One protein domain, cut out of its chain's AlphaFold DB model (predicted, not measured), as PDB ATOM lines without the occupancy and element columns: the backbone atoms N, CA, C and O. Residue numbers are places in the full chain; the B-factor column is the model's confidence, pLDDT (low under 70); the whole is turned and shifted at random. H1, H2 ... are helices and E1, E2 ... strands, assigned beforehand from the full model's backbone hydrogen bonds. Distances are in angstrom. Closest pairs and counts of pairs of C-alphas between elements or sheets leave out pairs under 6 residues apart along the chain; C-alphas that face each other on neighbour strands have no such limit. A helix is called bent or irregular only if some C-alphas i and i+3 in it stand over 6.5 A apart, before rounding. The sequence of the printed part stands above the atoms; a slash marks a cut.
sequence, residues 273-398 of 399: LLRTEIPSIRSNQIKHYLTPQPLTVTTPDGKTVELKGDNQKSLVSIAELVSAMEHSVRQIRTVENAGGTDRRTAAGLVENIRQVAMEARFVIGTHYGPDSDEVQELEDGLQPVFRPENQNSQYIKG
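Overview. This is residues 273 to 398 of the 399 residues of the protein "Hypothetical protein" of Ditylum brightwellii (UniProt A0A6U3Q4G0). A small strand hairpin, E1 and E2, lies at the end of a thin arm that reaches away from a three-helix bundle, H2, H3 and H4, running up and down. H1 crosses H3 near the end of the bundle where the arm sets out, and the short H5 packs on H2 toward the other end. The printed part has 126 residues, with five named helices and two named strands in the order H1, E1, E2, H2, H3, H4, H5; the sheet, E1 - E2, is antiparallel and the class is mostly helix. The whole is loose, with a radius of gyration of the C-alphas of 17.7 A, and spans 59 by 28 by 21 A, the arm making much of the length.

Along the chain. Find C-alpha 296 at (24.785, -30.897, 48.546), where E1, residues 296 to 298, begins; E2 is residues 304 to 306. From C-alpha 318 at (11.491, -17.517, 34.655), H2 runs over residues 318 to 337, 28.8 A. H3, residues 343 to 367, is the longest helix at 36.3 A. H4, residues 373 to 386, is 19.7 A long and only just irregular: C-alphas 381 and 384 are 6.9 A apart. H1 is residues 279 to 290, 15.8 A. H5, residues 394 to 397, ends at C-alpha 397, (5.188, 2.756, 21.280).

Arrangement. Look first at the hairpin of E1 and E2, antiparallel at 153 degrees, where N 297 and O 305 are 2.9 A apart, within hydrogen-bond range. Both strands are apart from H3, H4 and H5. In the bundle, H2 and H3 form a helical hairpin: they touch, closest at the C-alphas of Val 329 and Val 350, 6.0 A, at a shallow tilt of 9 degrees, opposite ways; H3 does so with residues 343 to 353 alone. H3, with residues 354 to 365 alone, touches H4 in a second helical hairpin, closest at the C-alphas of Gly 365 and Val 375, 6.0 A. H4 touches H2 at a shallow tilt of 6 degrees, the same way, with the C-alphas of Val 322 and Gly 381 closest, 6.1 A. H1 touches H3 at a steep tilt of 64 degrees, closest at the C-alphas of Ile 286 and Ala 360, 6.2 A. H5 touches H2, closest at the C-alphas of Tyr 395 and Arg 330, 5.3 A. In H1, H2 and H3 every O i to N i+4 pair is within hydrogen-bond range, in H4 8 of 10 are, and H5 is too short for such a pair.

Size, cuts and confidence. The two C-alphas farthest apart, those of Asp 301 and Asn 392, are 60.8 A from each other. The printed part has no cut, and the link from E2 to H2, 11 residues, is long. Look for low confidence at residues 309 to 312 and residue 398, under 70; the mean pLDDT of the printed part is 90.5.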
ATOM      1  N   LEU A 273      22.861  -9.030  35.599       95.19
ATOM      2  CA  LEU A 273      23.265  -9.553  34.297       95.19
ATOM      3  C   LEU A 273      23.719  -8.423  33.359       95.19
ATOM      4  O   LEU A 273      24.800  -8.519  32.784       95.19
ATOM      5  N   LEU A 274      22.966  -7.318  33.275       93.69
ATOM      6  CA  LEU A 274      23.272  -6.182  32.393       93.69
ATOM      7  C   LEU A 274      24.579  -5.446  32.737       93.69
ATOM      8  O   LEU A 274      25.192  -4.877  31.839       93.69
ATOM      9  N   ARG A 275      25.033  -5.462  34.001       89.81
ATOM     10  CA  ARG A 275      26.350  -4.905  34.388       89.81
ATOM     11  C   ARG A 275      27.506  -5.905  34.329       89.81
ATOM     12  O   ARG A 275      28.660  -5.509  34.460       89.81
ATOM     13  N   THR A 276      27.222  -7.203  34.228       91.06
ATOM     14  CA  THR A 276      28.261  -8.239  34.239       91.06
ATOM     15  C   THR A 276      28.733  -8.452  32.811       91.06
ATOM     16  O   THR A 276      28.179  -9.280  32.099       91.06
ATOM     17  N   GLU A 277      29.744  -7.701  32.374       89.88
ATOM     18  CA  GLU A 277      30.220  -7.718  30.980       89.88
ATOM     19  C   GLU A 277      30.737  -9.097  30.535       89.88
ATOM     20  O   GLU A 277      30.457  -9.535  29.417       89.88
ATOM     21  N   ILE A 278      31.441  -9.806  31.427       92.94
ATOM     22  CA  ILE A 278      32.120 -11.078  31.141       92.94
ATOM     23  C   ILE A 278      31.087 -12.219  30.974       92.94
ATOM     24  O   ILE A 278      30.481 -12.626  31.973       92.94
ATOM     25  N   PRO A 279      30.924 -12.814  29.768       93.62
ATOM     26  CA  PRO A 279      29.846 -13.774  29.491       93.62
ATOM     27  C   PRO A 279      29.901 -15.054  30.332       93.62
ATOM     28  O   PRO A 279      28.863 -15.622  30.660       93.62
ATOM     29  N   SER A 280      31.093 -15.510  30.735       95.06
ATOM     30  CA  SER A 280      31.243 -16.691  31.600       95.06
ATOM     31  C   SER A 280      30.760 -16.431  33.030       95.06
ATOM     32  O   SER A 280      30.103 -17.283  33.626       95.06
ATOM     33  N   ILE A 281      31.015 -15.235  33.572       94.50
ATOM     34  CA  ILE A 281      30.496 -14.821  34.882       94.50
ATOM     35  C   ILE A 281      28.981 -14.620  34.793       94.50
ATOM     36  O   ILE A 281      28.257 -15.095  35.666       94.50
ATOM     37  N   ARG A 282      28.494 -13.989  33.718       96.50
ATOM     38  CA  ARG A 282      27.062 -13.790  33.461       96.50
ATOM     39  C   ARG A 282      26.317 -15.124  33.341       96.50
ATOM     40  O   ARG A 282      25.356 -15.339  34.068       96.50
ATOM     41  N   SER A 283      26.840 -16.078  32.569       96.88
ATOM     42  CA  SER A 283      26.315 -17.454  32.479       96.88
ATOM     43  C   SER A 283      26.274 -18.164  33.840       96.88
ATOM     44  O   SER A 283      25.283 -18.813  34.174       96.88
ATOM     45  N   ASN A 284      27.315 -18.008  34.667       96.38
ATOM     46  CA  ASN A 284      27.340 -18.567  36.022       96.38
ATOM     47  C   ASN A 284      26.299 -17.918  36.950       96.38
ATOM     48  O   ASN A 284      25.708 -18.615  37.774       96.38
ATOM     49  N   GLN A 285      26.044 -16.612  36.812       96.00
ATOM     50  CA  GLN A 285      24.966 -15.927  37.533       96.00
ATOM     51  C   GLN A 285      23.593 -16.428  37.071       96.00
ATOM     52  O   GLN A 285      22.795 -16.823  37.914       96.00
ATOM     53  N   ILE A 286      23.335 -16.477  35.759       97.56
ATOM     54  CA  ILE A 286      22.092 -17.014  35.177       97.56
ATOM     55  C   ILE A 286      21.811 -18.406  35.740       97.56
ATOM     56  O   ILE A 286      20.729 -18.639  36.268       97.56
ATOM     57  N   LYS A 287      22.811 -19.297  35.715       96.44
ATOM     58  CA  LYS A 287      22.708 -20.630  36.312       96.44
ATOM     59  C   LYS A 287      22.348 -20.541  37.797       96.44
ATOM     60  O   LYS A 287      21.327 -21.069  38.213       96.44
ATOM     61  N   HIS A 288      23.138 -19.820  38.592       95.31
ATOM     62  CA  HIS A 288      22.906 -19.705  40.032       95.31
ATOM     63  C   HIS A 288      21.515 -19.164  40.397       95.31
ATOM     64  O   HIS A 288      20.968 -19.604  41.402       95.31
ATOM     65  N   TYR A 289      20.921 -18.260  39.614       96.38
ATOM     66  CA  TYR A 289      19.604 -17.711  39.944       96.38
ATOM     67  C   TYR A 289      18.424 -18.481  39.338       96.38
ATOM     68  O   TYR A 289      17.404 -18.605  40.015       96.38
ATOM     69  N   LEU A 290      18.547 -18.998  38.110       96.50
ATOM     70  CA  LEU A 290      17.434 -19.594  37.358       96.50
ATOM     71  C   LEU A 290      17.379 -21.124  37.409       96.50
ATOM     72  O   LEU A 290      16.344 -21.677  37.063       96.50
ATOM     73  N   THR A 291      18.441 -21.824  37.827       94.19
ATOM     74  CA  THR A 291      18.411 -23.293  37.955       94.19
ATOM     75  C   THR A 291      18.161 -23.748  39.399       94.19
ATOM     76  O   THR A 291      18.430 -22.986  40.339       94.19
ATOM     77  N   PRO A 292      17.715 -25.000  39.622       91.06
ATOM     78  CA  PRO A 292      17.631 -25.595  40.952       91.06
ATOM     79  C   PRO A 292      18.992 -25.535  41.648       91.06
ATOM     80  O   PRO A 292      20.035 -25.730  41.013       91.06
ATOM     81  N   GLN A 293      19.006 -25.249  42.949       88.19
ATOM     82  CA  GLN A 293      20.263 -25.193  43.692       88.19
ATOM     83  C   GLN A 293      20.724 -26.603  44.083       88.19
ATOM     84  O   GLN A 293      19.896 -27.453  44.422       88.19
ATOM     85  N   PRO A 294      22.040 -26.886  44.073       83.25
ATOM     86  CA  PRO A 294      22.542 -28.169  44.538       83.25
ATOM     87  C   PRO A 294      22.203 -28.357  46.022       83.25
ATOM     88  O   PRO A 294      22.591 -27.561  46.876       83.25
ATOM     89  N   LEU A 295      21.511 -29.454  46.331       82.69
ATOM     90  CA  LEU A 295      21.163 -29.862  47.697       82.69
ATOM     91  C   LEU A 295      22.372 -30.342  48.516       82.69
ATOM     92  O   LEU A 295      22.223 -30.687  49.684       82.69
ATOM     93  N   THR A 296      23.565 -30.379  47.930       83.44
ATOM     94  CA  THR A 296      24.785 -30.897  48.546       83.44
ATOM     95  C   THR A 296      25.887 -29.845  48.555       83.44
ATOM     96  O   THR A 296      26.207 -29.238  47.535       83.44
ATOM     97  N   VAL A 297      26.507 -29.653  49.720       83.31
ATOM     98  CA  VAL A 297      27.702 -28.814  49.885       83.31
ATOM     99  C   VAL A 297      28.862 -29.699  50.308       83.31
ATOM    100  O   VAL A 297      28.806 -30.354  51.349       83.31
ATOM    101  N   THR A 298      29.933 -29.709  49.520       86.94
ATOM    102  CA  THR A 298      31.183 -30.373  49.902       86.94
ATOM    103  C   THR A 298      31.979 -29.444  50.810       86.94
ATOM    104  O   THR A 298      32.389 -28.357  50.407       86.94
ATOM    105  N   THR A 299      32.180 -29.864  52.056       84.44
ATOM    106  CA  THR A 299      33.015 -29.144  53.030       84.44
ATOM    107  C   THR A 299      34.508 -29.226  52.668       84.44
ATOM    108  O   THR A 299      34.897 -30.132  51.926       84.44
ATOM    109  N   PRO A 300      35.375 -28.344  53.210       89.25
ATOM    110  CA  PRO A 300      36.830 -28.426  53.014       89.25
ATOM    111  C   PRO A 300      37.436 -29.782  53.410       89.25
ATOM    112  O   PRO A 300      38.417 -30.213  52.813       89.25
ATOM    113  N   ASP A 301      36.803 -30.488  54.352       89.31
ATOM    114  CA  ASP A 301      37.174 -31.839  54.799       89.31
ATOM    115  C   ASP A 301      36.792 -32.950  53.792       89.31
ATOM    116  O   ASP A 301      36.868 -34.138  54.112       89.31
ATOM    117  N   GLY A 302      36.283 -32.595  52.606       90.69
ATOM    118  CA  GLY A 302      35.804 -33.532  51.587       90.69
ATOM    119  C   GLY A 302      34.467 -34.210  51.911       90.69
ATOM    120  O   GLY A 302      34.002 -35.043  51.136       90.69
ATOM    121  N   LYS A 303      33.820 -33.871  53.036       91.94
ATOM    122  CA  LYS A 303      32.521 -34.446  53.420       91.94
ATOM    123  C   LYS A 303      31.383 -33.707  52.728       91.94
ATOM    124  O   LYS A 303      31.248 -32.492  52.892       91.94
ATOM    125  N   THR A 304      30.541 -34.453  52.023       89.69
ATOM    126  CA  THR A 304      29.276 -33.964  51.472       89.69
ATOM    127  C   THR A 304      28.256 -33.793  52.593       89.69
ATOM    128  O   THR A 304      27.965 -34.743  53.318       89.69
ATOM    129  N   VAL A 305      27.703 -32.591  52.731       87.56
ATOM    130  CA  VAL A 305      26.593 -32.291  53.640       87.56
ATOM    131  C   VAL A 305      25.346 -32.038  52.803       87.56
ATOM    132  O   VAL A 305      25.334 -31.142  51.960       87.56
ATOM    133  N   GLU A 306      24.296 -32.821  53.042       86.44
ATOM    134  CA  GLU A 306      22.972 -32.579  52.470       86.44
ATOM    135  C   GLU A 306      22.290 -31.413  53.198       86.44
ATOM    136  O   GLU A 306      22.102 -31.427  54.419       86.44
ATOM    137  N   LEU A 307      21.918 -30.386  52.439       81.44
ATOM    138  CA  LEU A 307      21.138 -29.252  52.910       81.44
ATOM    139  C   LEU A 307      19.668 -29.665  53.010       81.44
ATOM    140  O   LEU A 307      19.018 -29.932  52.002       81.44
ATOM    141  N   LYS A 308      19.116 -29.676  54.226       70.62
ATOM    142  CA  LYS A 308      17.687 -29.947  54.437       70.62
ATOM    143  C   LYS A 308      16.826 -28.815  53.866       70.62
ATOM    144  O   LYS A 308      16.887 -27.694  54.367       70.62
ATOM    145  N   GLY A 309      15.991 -29.131  52.880       65.50
ATOM    146  CA  GLY A 309      14.957 -28.250  52.327       65.50
ATOM    147  C   GLY A 309      14.484 -28.714  50.948       65.50
ATOM    148  O   GLY A 309      15.203 -29.444  50.269       65.50
ATOM    149  N   ASP A 310      13.312 -28.254  50.509       61.06
ATOM    150  CA  ASP A 310      12.765 -28.507  49.163       61.06
ATOM    151  C   ASP A 310      13.468 -27.632  48.096       61.06
ATOM    152  O   ASP A 310      12.835 -26.950  47.286       61.06
ATOM    153  N   ASN A 311      14.806 -27.599  48.108       56.97
ATOM    154  CA  ASN A 311      15.621 -26.613  47.381       56.97
ATOM    155  C   ASN A 311      15.779 -26.920  45.875       56.97
ATOM    156  O   ASN A 311      16.752 -26.501  45.254       56.97
ATOM    157  N   GLN A 312      14.814 -27.621  45.270       68.62
ATOM    158  CA  GLN A 312      14.716 -27.733  43.810       68.62
ATOM    159  C   GLN A 312      14.184 -26.450  43.146       68.62
ATOM    160  O   GLN A 312      14.196 -26.339  41.925       68.62
ATOM    161  N   LYS A 313      13.733 -25.465  43.928       82.88
ATOM    162  CA  LYS A 313      13.299 -24.166  43.405       82.88
ATOM    163  C   LYS A 313      14.501 -23.293  43.042       82.88
ATOM    164  O   LYS A 313      15.483 -23.235  43.783       82.88
ATOM    165  N   SER A 314      14.396 -22.605  41.909       91.38
ATOM    166  CA  SER A 314      15.302 -21.524  41.528       91.38
ATOM    167  C   SER A 314      15.191 -20.347  42.511       91.38
ATOM    168  O   SER A 314      14.217 -20.228  43.260       91.38
ATOM    169  N   LEU A 315      16.200 -19.471  42.536       93.00
ATOM    170  CA  LEU A 315      16.186 -18.265  43.379       93.00
ATOM    171  C   LEU A 315      15.321 -17.143  42.784       93.00
ATOM    172  O   LEU A 315      14.922 -16.231  43.506       93.00
ATOM    173  N   VAL A 316      15.084 -17.199  41.473       96.06
ATOM    174  CA  VAL A 316      14.246 -16.293  40.680       96.06
ATOM    175  C   VAL A 316      13.473 -17.156  39.683       96.06
ATOM    176  O   VAL A 316      14.056 -18.075  39.099       96.06
ATOM    177  N   SER A 317      12.176 -16.909  39.494       96.38
ATOM    178  CA  SER A 317      11.400 -17.647  38.484       96.38
ATOM    179  C   SER A 317      11.655 -17.117  37.069       96.38
ATOM    180  O   SER A 317      12.129 -15.994  36.874       96.38
ATOM    181  N   ILE A 318      11.332 -17.922  36.056       96.94
ATOM    182  CA  ILE A 318      11.491 -17.517  34.655       96.94
ATOM    183  C   ILE A 318      10.518 -16.373  34.339       96.94
ATOM    184  O   ILE A 318      10.973 -15.314  33.905       96.94
ATOM    185  N   ALA A 319       9.240 -16.496  34.710       97.12
ATOM    186  CA  ALA A 319       8.256 -15.412  34.684       97.12
ATOM    187  C   ALA A 319       8.730 -14.096  35.339       97.12
ATOM    188  O   ALA A 319       8.479 -13.018  34.794       97.12
ATOM    189  N   GLU A 320       9.431 -14.138  36.482       96.94
ATOM    190  CA  GLU A 320       9.970 -12.928  37.124       96.94
ATOM    191  C   GLU A 320      11.036 -12.237  36.261       96.94
ATOM    192  O   GLU A 320      11.050 -11.005  36.170       96.94
ATOM    193  N   LEU A 321      11.921 -13.005  35.616       97.62
ATOM    194  CA  LEU A 321      12.926 -12.454  34.705       97.62
ATOM    195  C   LEU A 321      12.292 -11.946  33.401       97.62
ATOM    196  O   LEU A 321      12.645 -10.859  32.944       97.62
ATOM    197  N   VAL A 322      11.333 -12.684  32.834       97.88
ATOM    198  CA  VAL A 322      10.558 -12.277  31.650       97.88
ATOM    199  C   VAL A 322       9.863 -10.938  31.903       97.88
ATOM    200  O   VAL A 322      10.052  -9.994  31.138       97.88
ATOM    201  N   SER A 323       9.134 -10.814  33.016       96.50
ATOM    202  CA  SER A 323       8.436  -9.578  33.391       96.50
ATOM    203  C   SER A 323       9.404  -8.405  33.613       96.50
ATOM    204  O   SER A 323       9.130  -7.280  33.189       96.50
ATOM    205  N   ALA A 324      10.579  -8.659  34.203       96.19
ATOM    206  CA  ALA A 324      11.623  -7.647  34.346       96.19
ATOM    207  C   ALA A 324      12.169  -7.161  32.989       96.19
ATOM    208  O   ALA A 324      12.380  -5.957  32.809       96.19
ATOM    209  N   MET A 325      12.374  -8.069  32.028       97.00
ATOM    210  CA  MET A 325      12.807  -7.726  30.669       97.00
ATOM    211  C   MET A 325      11.727  -6.955  29.905       97.00
ATOM    212  O   MET A 325      12.038  -5.932  29.297       97.00
ATOM    213  N   GLU A 326      10.468  -7.397  29.976       95.56
ATOM    214  CA  GLU A 326       9.320  -6.731  29.351       95.56
ATOM    215  C   GLU A 326       9.195  -5.273  29.823       95.56
ATOM    216  O   GLU A 326       9.183  -4.342  29.013       95.56
ATOM    217  N   HIS A 327       9.167  -5.070  31.144       93.38
ATOM    218  CA  HIS A 327       9.067  -3.749  31.760       93.38
ATOM    219  C   HIS A 327      10.252  -2.858  31.367       93.38
ATOM    220  O   HIS A 327      10.052  -1.708  30.971       93.38
ATOM    221  N   SER A 328      11.474  -3.405  31.380       93.19
ATOM    222  CA  SER A 328      12.675  -2.675  30.962       93.19
ATOM    223  C   SER A 328      12.589  -2.229  29.497       93.19
ATOM    224  O   SER A 328      12.839  -1.062  29.201       93.19
ATOM    225  N   VAL A 329      12.188  -3.112  28.573       93.88
ATOM    226  CA  VAL A 329      12.047  -2.775  27.142       93.88
ATOM    227  C   VAL A 329      10.958  -1.726  26.917       93.88
ATOM    228  O   VAL A 329      11.204  -0.756  26.195       93.88
ATOM    229  N   ARG A 330       9.792  -1.865  27.566       91.44
ATOM    230  CA  ARG A 330       8.716  -0.861  27.528       91.44
ATOM    231  C   ARG A 330       9.249   0.508  27.955       91.44
ATOM    232  O   ARG A 330       9.132   1.468  27.199       91.44
ATOM    233  N   GLN A 331       9.934   0.567  29.098       87.94
ATOM    234  CA  GLN A 331      10.500   1.797  29.646       87.94
ATOM    235  C   GLN A 331      11.570   2.432  28.742       87.94
ATOM    236  O   GLN A 331      11.618   3.661  28.652       87.94
ATOM    237  N   ILE A 332      12.395   1.641  28.034       90.00
ATOM    238  CA  ILE A 332      13.327   2.183  27.026       90.00
ATOM    239  C   ILE A 332      12.549   2.967  25.967       90.00
ATOM    240  O   ILE A 332      12.894   4.113  25.675       90.00
ATOM    241  N   ARG A 333      11.479   2.372  25.428       89.81
ATOM    242  CA  ARG A 333      10.652   2.992  24.387       89.81
ATOM    243  C   ARG A 333       9.880   4.207  24.893       89.81
ATOM    244  O   ARG A 333       9.801   5.197  24.175       89.81
ATOM    245  N   THR A 334       9.385   4.188  26.133       85.75
ATOM    246  CA  THR A 334       8.738   5.362  26.745       85.75
ATOM    247  C   THR A 334       9.700   6.553  26.806       85.75
ATOM    248  O   THR A 334       9.319   7.680  26.494       85.75
ATOM    249  N   VAL A 335      10.964   6.320  27.184       83.88
ATOM    250  CA  VAL A 335      11.990   7.376  27.267       83.88
ATOM    251  C   VAL A 335      12.437   7.840  25.875       83.88
ATOM    252  O   VAL A 335      12.595   9.043  25.674       83.88
ATOM    253  N   GLU A 336      12.591   6.928  24.911       87.25
ATOM    254  CA  GLU A 336      12.881   7.237  23.499       87.25
ATOM    255  C   GLU A 336      11.797   8.139  22.892       87.25
ATOM    256  O   GLU A 336      12.089   9.237  22.419       87.25
ATOM    257  N   ASN A 337      10.530   7.732  22.988       85.00
ATOM    258  CA  ASN A 337       9.404   8.455  22.393       85.00
ATOM    259  C   ASN A 337       9.072   9.765  23.130       85.00
ATOM    260  O   ASN A 337       8.464  10.665  22.553       85.00
ATOM    261  N   ALA A 338       9.526   9.920  24.378       80.25
ATOM    262  CA  ALA A 338       9.500  11.192  25.096       80.25
ATOM    263  C   ALA A 338      10.671  12.139  24.747       80.25
ATOM    264  O   ALA A 338      10.764  13.214  25.343       80.25
ATOM    265  N   GLY A 339      11.575  11.751  23.838       80.69
ATOM    266  CA  GLY A 339      12.767  12.523  23.469       80.69
ATOM    267  C   GLY A 339      13.885  12.508  24.519       80.69
ATOM    268  O   GLY A 339      14.795  13.330  24.456       80.69
ATOM    269  N   GLY A 340      13.828  11.601  25.500       78.50
ATOM    270  CA  GLY A 340      14.826  11.479  26.569       78.50
ATOM    271  C   GLY A 340      16.083  10.689  26.183       78.50
ATOM    272  O   GLY A 340      17.068  10.716  26.917       78.50
ATOM    273  N   THR A 341      16.059   9.984  25.050       84.44
ATOM    274  CA  THR A 341      17.216   9.313  24.437       84.44
ATOM    275  C   THR A 341      17.033   9.257  22.926       84.44
ATOM    276  O   THR A 341      15.905   9.223  22.437       84.44
ATOM    277  N   ASP A 342      18.130   9.193  22.176       89.44
ATOM    278  CA  ASP A 342      18.070   8.922  20.745       89.44
ATOM    279  C   ASP A 342      17.759   7.438  20.454       89.44
ATOM    280  O   ASP A 342      18.017   6.538  21.265       89.44
ATOM    281  N   ARG A 343      17.246   7.189  19.245       90.56
ATOM    282  CA  ARG A 343      16.824   5.868  18.759       90.56
ATOM    283  C   ARG A 343      17.952   4.839  18.655       90.56
ATOM    284  O   ARG A 343      17.698   3.642  18.802       90.56
ATOM    285  N   ARG A 344      19.196   5.260  18.396       92.62
ATOM    286  CA  ARG A 344      20.345   4.345  18.296       92.62
ATOM    287  C   ARG A 344      20.732   3.845  19.684       92.62
ATOM    288  O   ARG A 344      20.920   2.641  19.853       92.62
ATOM    289  N   THR A 345      20.794   4.733  20.672       89.50
ATOM    290  CA  THR A 345      21.095   4.355  22.058       89.50
ATOM    291  C   THR A 345      19.962   3.516  22.663       89.50
ATOM    292  O   THR A 345      20.235   2.481  23.273       89.50
ATOM    293  N   ALA A 346      18.697   3.863  22.397       88.81
ATOM    294  CA  ALA A 346      17.541   3.044  22.778       88.81
ATOM    295  C   ALA A 346      17.610   1.621  22.187       88.81
ATOM    296  O   ALA A 346      17.479   0.633  22.912       88.81
ATOM    297  N   ALA A 347      17.885   1.497  20.882       91.44
ATOM    298  CA  ALA A 347      18.049   0.200  20.228       91.44
ATOM    299  C   ALA A 347      19.210  -0.619  20.824       91.44
ATOM    300  O   ALA A 347      19.045  -1.815  21.051       91.44
ATOM    301  N   GLY A 348      20.346   0.019  21.134       93.00
ATOM    302  CA  GLY A 348      21.492  -0.637  21.772       93.00
ATOM    303  C   GLY A 348      21.179  -1.217  23.156       93.00
ATOM    304  O   GLY A 348      21.679  -2.283  23.504       93.00
ATOM    305  N   LEU A 349      20.304  -0.577  23.936       92.50
ATOM    306  CA  LEU A 349      19.878  -1.129  25.225       92.50
ATOM    307  C   LEU A 349      18.882  -2.281  25.100       92.50
ATOM    308  O   LEU A 349      19.015  -3.264  25.826       92.50
ATOM    309  N   VAL A 350      17.916  -2.193  24.180       94.62
ATOM    310  CA  VAL A 350      17.007  -3.321  23.899       94.62
ATOM    311  C   VAL A 350      17.817  -4.531  23.424       94.62
ATOM    312  O   VAL A 350      17.553  -5.653  23.850       94.62
ATOM    313  N   GLU A 351      18.851  -4.299  22.613       95.50
ATOM    314  CA  GLU A 351      19.798  -5.323  22.175       95.50
ATOM    315  C   GLU A 351      20.578  -5.941  23.348       95.50
ATOM    316  O   GLU A 351      20.668  -7.164  23.426       95.50
ATOM    317  N   ASN A 352      21.058  -5.149  24.314       94.81
ATOM    318  CA  ASN A 352      21.713  -5.688  25.514       94.81
ATOM    319  C   ASN A 352      20.783  -6.617  26.319       94.81
ATOM    320  O   ASN A 352      21.209  -7.693  26.741       94.81
ATOM    321  N   ILE A 353      19.504  -6.255  26.487       96.62
ATOM    322  CA  ILE A 353      18.508  -7.127  27.139       96.62
ATOM    323  C   ILE A 353      18.284  -8.399  26.300       96.62
ATOM    324  O   ILE A 353      18.228  -9.499  26.852       96.62
ATOM    325  N   ARG A 354      18.235  -8.280  24.967       96.81
ATOM    326  CA  ARG A 354      18.096  -9.417  24.043       96.81
ATOM    327  C   ARG A 354      19.273 -10.397  24.128       96.81
ATOM    328  O   ARG A 354      19.056 -11.604  24.063       96.81
ATOM    329  N   GLN A 355      20.501  -9.910  24.311       96.81
ATOM    330  CA  GLN A 355      21.678 -10.762  24.525       96.81
ATOM    331  C   GLN A 355      21.589 -11.520  25.858       96.81
ATOM    332  O   GLN A 355      21.813 -12.730  25.890       96.81
ATOM    333  N   VAL A 356      21.157 -10.858  26.940       97.12
ATOM    334  CA  VAL A 356      20.891 -11.531  28.226       97.12
ATOM    335  C   VAL A 356      19.801 -12.603  28.081       97.12
ATOM    336  O   VAL A 356      19.955 -13.695  28.624       97.12
ATOM    337  N   ALA A 357      18.739 -12.342  27.313       97.81
ATOM    338  CA  ALA A 357      17.698 -13.330  27.017       97.81
ATOM    339  C   ALA A 357      18.232 -14.550  26.243       97.81
ATOM    340  O   ALA A 357      17.888 -15.687  26.569       97.81
ATOM    341  N   MET A 358      19.106 -14.341  25.250       97.38
ATOM    342  CA  MET A 358      19.746 -15.433  24.503       97.38
ATOM    343  C   MET A 358      20.630 -16.312  25.398       97.38
ATOM    344  O   MET A 358      20.581 -17.539  25.295       97.38
ATOM    345  N   GLU A 359      21.408 -15.706  26.297       97.88
ATOM    346  CA  GLU A 359      22.221 -16.448  27.267       97.88
ATOM    347  C   GLU A 359      21.362 -17.177  28.304       97.88
ATOM    348  O   GLU A 359      21.647 -18.331  28.627       97.88
ATOM    349  N   ALA A 360      20.273 -16.556  28.774       97.94
ATOM    350  CA  ALA A 360      19.309 -17.192  29.667       97.94
ATOM    351  C   ALA A 360      18.719 -18.455  29.028       97.94
ATOM    352  O   ALA A 360      18.799 -19.533  29.618       97.94
ATOM    353  N   ARG A 361      18.246 -18.348  27.779       97.88
ATOM    354  CA  ARG A 361      17.739 -19.478  26.987       97.88
ATOM    355  C   ARG A 361      18.773 -20.596  26.852       97.88
ATOM    356  O   ARG A 361      18.431 -21.766  27.001       97.88
ATOM    357  N   PHE A 362      20.033 -20.257  26.572       97.88
ATOM    358  CA  PHE A 362      21.102 -21.248  26.430       97.88
ATOM    359  C   PHE A 362      21.383 -21.992  27.743       97.88
ATOM    360  O   PHE A 362      21.476 -23.220  27.745       97.88
ATOM    361  N   VAL A 363      21.485 -21.277  28.867       97.44
ATOM    362  CA  VAL A 363      21.751 -21.886  30.182       97.44
ATOM    363  C   VAL A 363      20.566 -22.728  30.662       97.44
ATOM    364  O   VAL A 363      20.784 -23.846  31.130       97.44
ATOM    365  N   ILE A 364      19.331 -22.238  30.501       96.88
ATOM    366  CA  ILE A 364      18.107 -22.981  30.841       96.88
ATOM    367  C   ILE A 364      18.015 -24.245  29.978       96.88
ATOM    368  O   ILE A 364      17.961 -25.344  30.527       96.88
ATOM    369  N   GLY A 365      18.140 -24.132  28.651       97.25
ATOM    370  CA  GLY A 365      18.103 -25.285  27.745       97.25
ATOM    371  C   GLY A 365      19.232 -26.301  27.968       97.25
ATOM    372  O   GLY A 365      19.040 -27.493  27.749       97.25
ATOM    373  N   THR A 366      20.392 -25.861  28.471       97.00
ATOM    374  CA  THR A 366      21.498 -26.752  28.876       97.00
ATOM    375  C   THR A 366      21.188 -27.526  30.163       97.00
ATOM    376  O   THR A 366      21.755 -28.597  30.379       97.00
ATOM    377  N   HIS A 367      20.329 -26.997  31.041       95.00
ATOM    378  CA  HIS A 367      20.073 -27.580  32.359       95.00
ATOM    379  C   HIS A 367      18.758 -28.360  32.457       95.00
ATOM    380  O   HIS A 367      18.744 -29.440  33.039       95.00
ATOM    381  N   TYR A 368      17.686 -27.827  31.870       95.06
ATOM    382  CA  TYR A 368      16.347 -28.423  31.847       95.06
ATOM    383  C   TYR A 368      16.087 -29.245  30.571       95.06
ATOM    384  O   TYR A 368      15.286 -30.176  30.580       95.06
ATOM    385  N   GLY A 369      16.808 -28.947  29.485       97.06
ATOM    386  CA  GLY A 369      16.642 -29.556  28.164       97.06
ATOM    387  C   GLY A 369      16.126 -28.545  27.129       97.06
ATOM    388  O   GLY A 369      15.443 -27.588  27.497       97.06
ATOM    389  N   PRO A 370      16.445 -28.715  25.832       95.00
ATOM    390  CA  PRO A 370      16.134 -27.725  24.797       95.00
ATOM    391  C   PRO A 370      14.632 -27.543  24.543       95.00
ATOM    392  O   PRO A 370      14.234 -26.450  24.155       95.00
ATOM    393  N   ASP A 371      13.835 -28.585  24.795       96.19
ATOM    394  CA  ASP A 371      12.383 -28.629  24.567       96.19
ATOM    395  C   ASP A 371      11.574 -28.552  25.883       96.19
ATOM    396  O   ASP A 371      10.392 -28.885  25.907       96.19
ATOM    397  N   SER A 372      12.219 -28.167  26.993       96.94
ATOM    398  CA  SER A 372      11.600 -28.095  28.326       96.94
ATOM    399  C   SER A 372      10.567 -26.972  28.451       96.94
ATOM    400  O   SER A 372      10.672 -25.943  27.779       96.94
ATOM    401  N   ASP A 373       9.601 -27.152  29.357       97.25
ATOM    402  CA  ASP A 373       8.576 -26.150  29.679       97.25
ATOM    403  C   ASP A 373       9.224 -24.818  30.103       97.25
ATOM    404  O   ASP A 373       8.759 -23.751  29.716       97.25
ATOM    405  N   GLU A 374      10.362 -24.867  30.805       96.75
ATOM    406  CA  GLU A 374      11.162 -23.702  31.192       96.75
ATOM    407  C   GLU A 374      11.742 -22.914  30.000       96.75
ATOM    408  O   GLU A 374      11.835 -21.683  30.050       96.75
ATOM    409  N   VAL A 375      12.146 -23.592  28.918       97.50
ATOM    410  CA  VAL A 375      12.578 -22.907  27.685       97.50
ATOM    411  C   VAL A 375      11.372 -22.294  26.977       97.50
ATOM    412  O   VAL A 375      11.460 -21.146  26.544       97.50
ATOM    413  N   GLN A 376      10.252 -23.017  26.909       97.25
ATOM    414  CA  GLN A 376       9.019 -22.537  26.278       97.25
ATOM    415  C   GLN A 376       8.449 -21.308  27.011       97.25
ATOM    416  O   GLN A 376       8.159 -20.309  26.364       97.25
ATOM    417  N   GLU A 377       8.404 -21.310  28.350       97.12
ATOM    418  CA  GLU A 377       7.973 -20.166  29.176       97.12
ATOM    419  C   GLU A 377       8.798 -18.899  28.880       97.12
ATOM    420  O   GLU A 377       8.252 -17.800  28.737       97.12
ATOM    421  N   LEU A 378      10.123 -19.049  28.746       97.31
ATOM    422  CA  LEU A 378      11.019 -17.948  28.393       97.31
ATOM    423  C   LEU A 378      10.786 -17.455  26.954       97.31
ATOM    424  O   LEU A 378      10.802 -16.247  26.707       97.31
ATOM    425  N   GLU A 379      10.612 -18.372  25.997       96.69
ATOM    426  CA  GLU A 379      10.404 -18.037  24.586       96.69
ATOM    427  C   GLU A 379       9.051 -17.362  24.350       96.69
ATOM    428  O   GLU A 379       9.024 -16.262  23.796       96.69
ATOM    429  N   ASP A 380       7.954 -17.953  24.823       96.88
ATOM    430  CA  ASP A 380       6.597 -17.416  24.679       96.88
ATOM    431  C   ASP A 380       6.452 -16.052  25.365       96.88
ATOM    432  O   ASP A 380       5.826 -15.138  24.822       96.88
ATOM    433  N   GLY A 381       7.090 -15.875  26.527       95.56
ATOM    434  CA  GLY A 381       7.100 -14.607  27.252       95.56
ATOM    435  C   GLY A 381       7.875 -13.486  26.547       95.56
ATOM    436  O   GLY A 381       7.454 -12.328  26.569       95.56
ATOM    437  N   LEU A 382       9.001 -13.802  25.895       95.62
ATOM    438  CA  LEU A 382       9.889 -12.801  25.281       95.62
ATOM    439  C   LEU A 382       9.683 -12.615  23.773       95.62
ATOM    440  O   LEU A 382      10.073 -11.575  23.226       95.62
ATOM    441  N   GLN A 383       9.047 -13.564  23.088       93.94
ATOM    442  CA  GLN A 383       8.694 -13.445  21.677       93.94
ATOM    443  C   GLN A 383       7.875 -12.178  21.365       93.94
ATOM    444  O   GLN A 383       8.307 -11.443  20.474       93.94
ATOM    445  N   PRO A 384       6.787 -11.819  22.078       92.75
ATOM    446  CA  PRO A 384       6.055 -10.586  21.779       92.75
ATOM    447  C   PRO A 384       6.885  -9.318  22.044       92.75
ATOM    448  O   PRO A 384       6.666  -8.308  21.375       92.75
ATOM    449  N   VAL A 385       7.859  -9.371  22.966       91.62
ATOM    450  CA  VAL A 385       8.741  -8.244  23.331       91.62
ATOM    451  C   VAL A 385       9.764  -7.948  22.232       91.62
ATOM    452  O   VAL A 385       9.928  -6.794  21.832       91.62
ATOM    453  N   PHE A 386      10.447  -8.977  21.714       92.88
ATOM    454  CA  PHE A 386      11.509  -8.816  20.707       92.88
ATOM    455  C   PHE A 386      11.047  -9.023  19.257       92.88
ATOM    456  O   PHE A 386      11.754  -8.624  18.330       92.88
ATOM    457  N   ARG A 387       9.879  -9.636  19.043       90.00
ATOM    458  CA  ARG A 387       9.243  -9.853  17.732       90.00
ATOM    459  C   ARG A 387       7.771  -9.406  17.769       90.00
ATOM    460  O   ARG A 387       6.877 -10.231  17.595       90.00
ATOM    461  N   PRO A 388       7.493  -8.109  17.996       85.81
ATOM    462  CA  PRO A 388       6.127  -7.596  17.992       85.81
ATOM    463  C   PRO A 388       5.469  -7.803  16.620       85.81
ATOM    464  O   PRO A 388       5.937  -7.273  15.615       85.81
ATOM    465  N   GLU A 389       4.352  -8.532  16.587       82.38
ATOM    466  CA  GLU A 389       3.621  -8.863  15.351       82.38
ATOM    467  C   GLU A 389       3.049  -7.632  14.630       82.38
ATOM    468  O   GLU A 389       2.827  -7.649  13.422       82.38
ATOM    469  N   ASN A 390       2.803  -6.550  15.374       84.75
ATOM    470  CA  ASN A 390       2.115  -5.356  14.900       84.75
ATOM    471  C   ASN A 390       2.905  -4.084  15.233       84.75
ATOM    472  O   ASN A 390       3.351  -3.903  16.365       84.75
ATOM    473  N   GLN A 391       2.956  -3.135  14.289       79.12
ATOM    474  CA  GLN A 391       3.554  -1.800  14.492       79.12
ATOM    475  C   GLN A 391       2.903  -1.007  15.642       79.12
ATOM    476  O   GLN A 391       3.510  -0.098  16.198       79.12
ATOM    477  N   ASN A 392       1.672  -1.367  16.016       80.00
ATOM    478  CA  ASN A 392       0.934  -0.778  17.132       80.00
ATOM    479  C   ASN A 392       1.280  -1.368  18.514       80.00
ATOM    480  O   ASN A 392       0.644  -0.975  19.488       80.00
ATOM    481  N   SER A 393       2.242  -2.293  18.612       81.12
ATOM    482  CA  SER A 393       2.632  -2.924  19.880       81.12
ATOM    483  C   SER A 393       3.146  -1.917  20.917       81.12
ATOM    484  O   SER A 393       3.921  -1.010  20.593       81.12
ATOM    485  N   GLN A 394       2.798  -2.144  22.189       81.31
ATOM    486  CA  GLN A 394       3.322  -1.394  23.339       81.31
ATOM    487  C   GLN A 394       4.863  -1.430  23.412       81.31
ATOM    488  O   GLN A 394       5.485  -0.464  23.834       81.31
ATOM    489  N   TYR A 395       5.510  -2.477  22.880       80.19
ATOM    490  CA  TYR A 395       6.981  -2.598  22.820       80.19
ATOM    491  C   TYR A 395       7.638  -1.818  21.666       80.19
ATOM    492  O   TYR A 395       8.860  -1.839  21.509       80.19
ATOM    493  N   ILE A 396       6.835  -1.127  20.852       77.00
ATOM    494  CA  ILE A 396       7.280  -0.155  19.843       77.00
ATOM    495  C   ILE A 396       6.915   1.262  20.304       77.00
ATOM    496  O   ILE A 396       7.742   2.169  20.221       77.00
ATOM    497  N   LYS A 397       5.695   1.450  20.826       76.88
ATOM    498  CA  LYS A 397       5.188   2.756  21.280       76.88
ATOM    499  C   LYS A 397       5.658   3.186  22.672       76.88
ATOM    500  O   LYS A 397       5.695   4.381  22.941       76.88
ATOM    501  N   GLY A 398       6.069   2.253  23.528       64.25
ATOM    502  CA  GLY A 398       6.440   2.564  24.910       64.25
ATOM    503  C   GLY A 398       5.264   3.024  25.772       64.25
ATOM    504  O   GLY A 398       5.485   3.823  26.683       64.25
TER     505      GLY A 398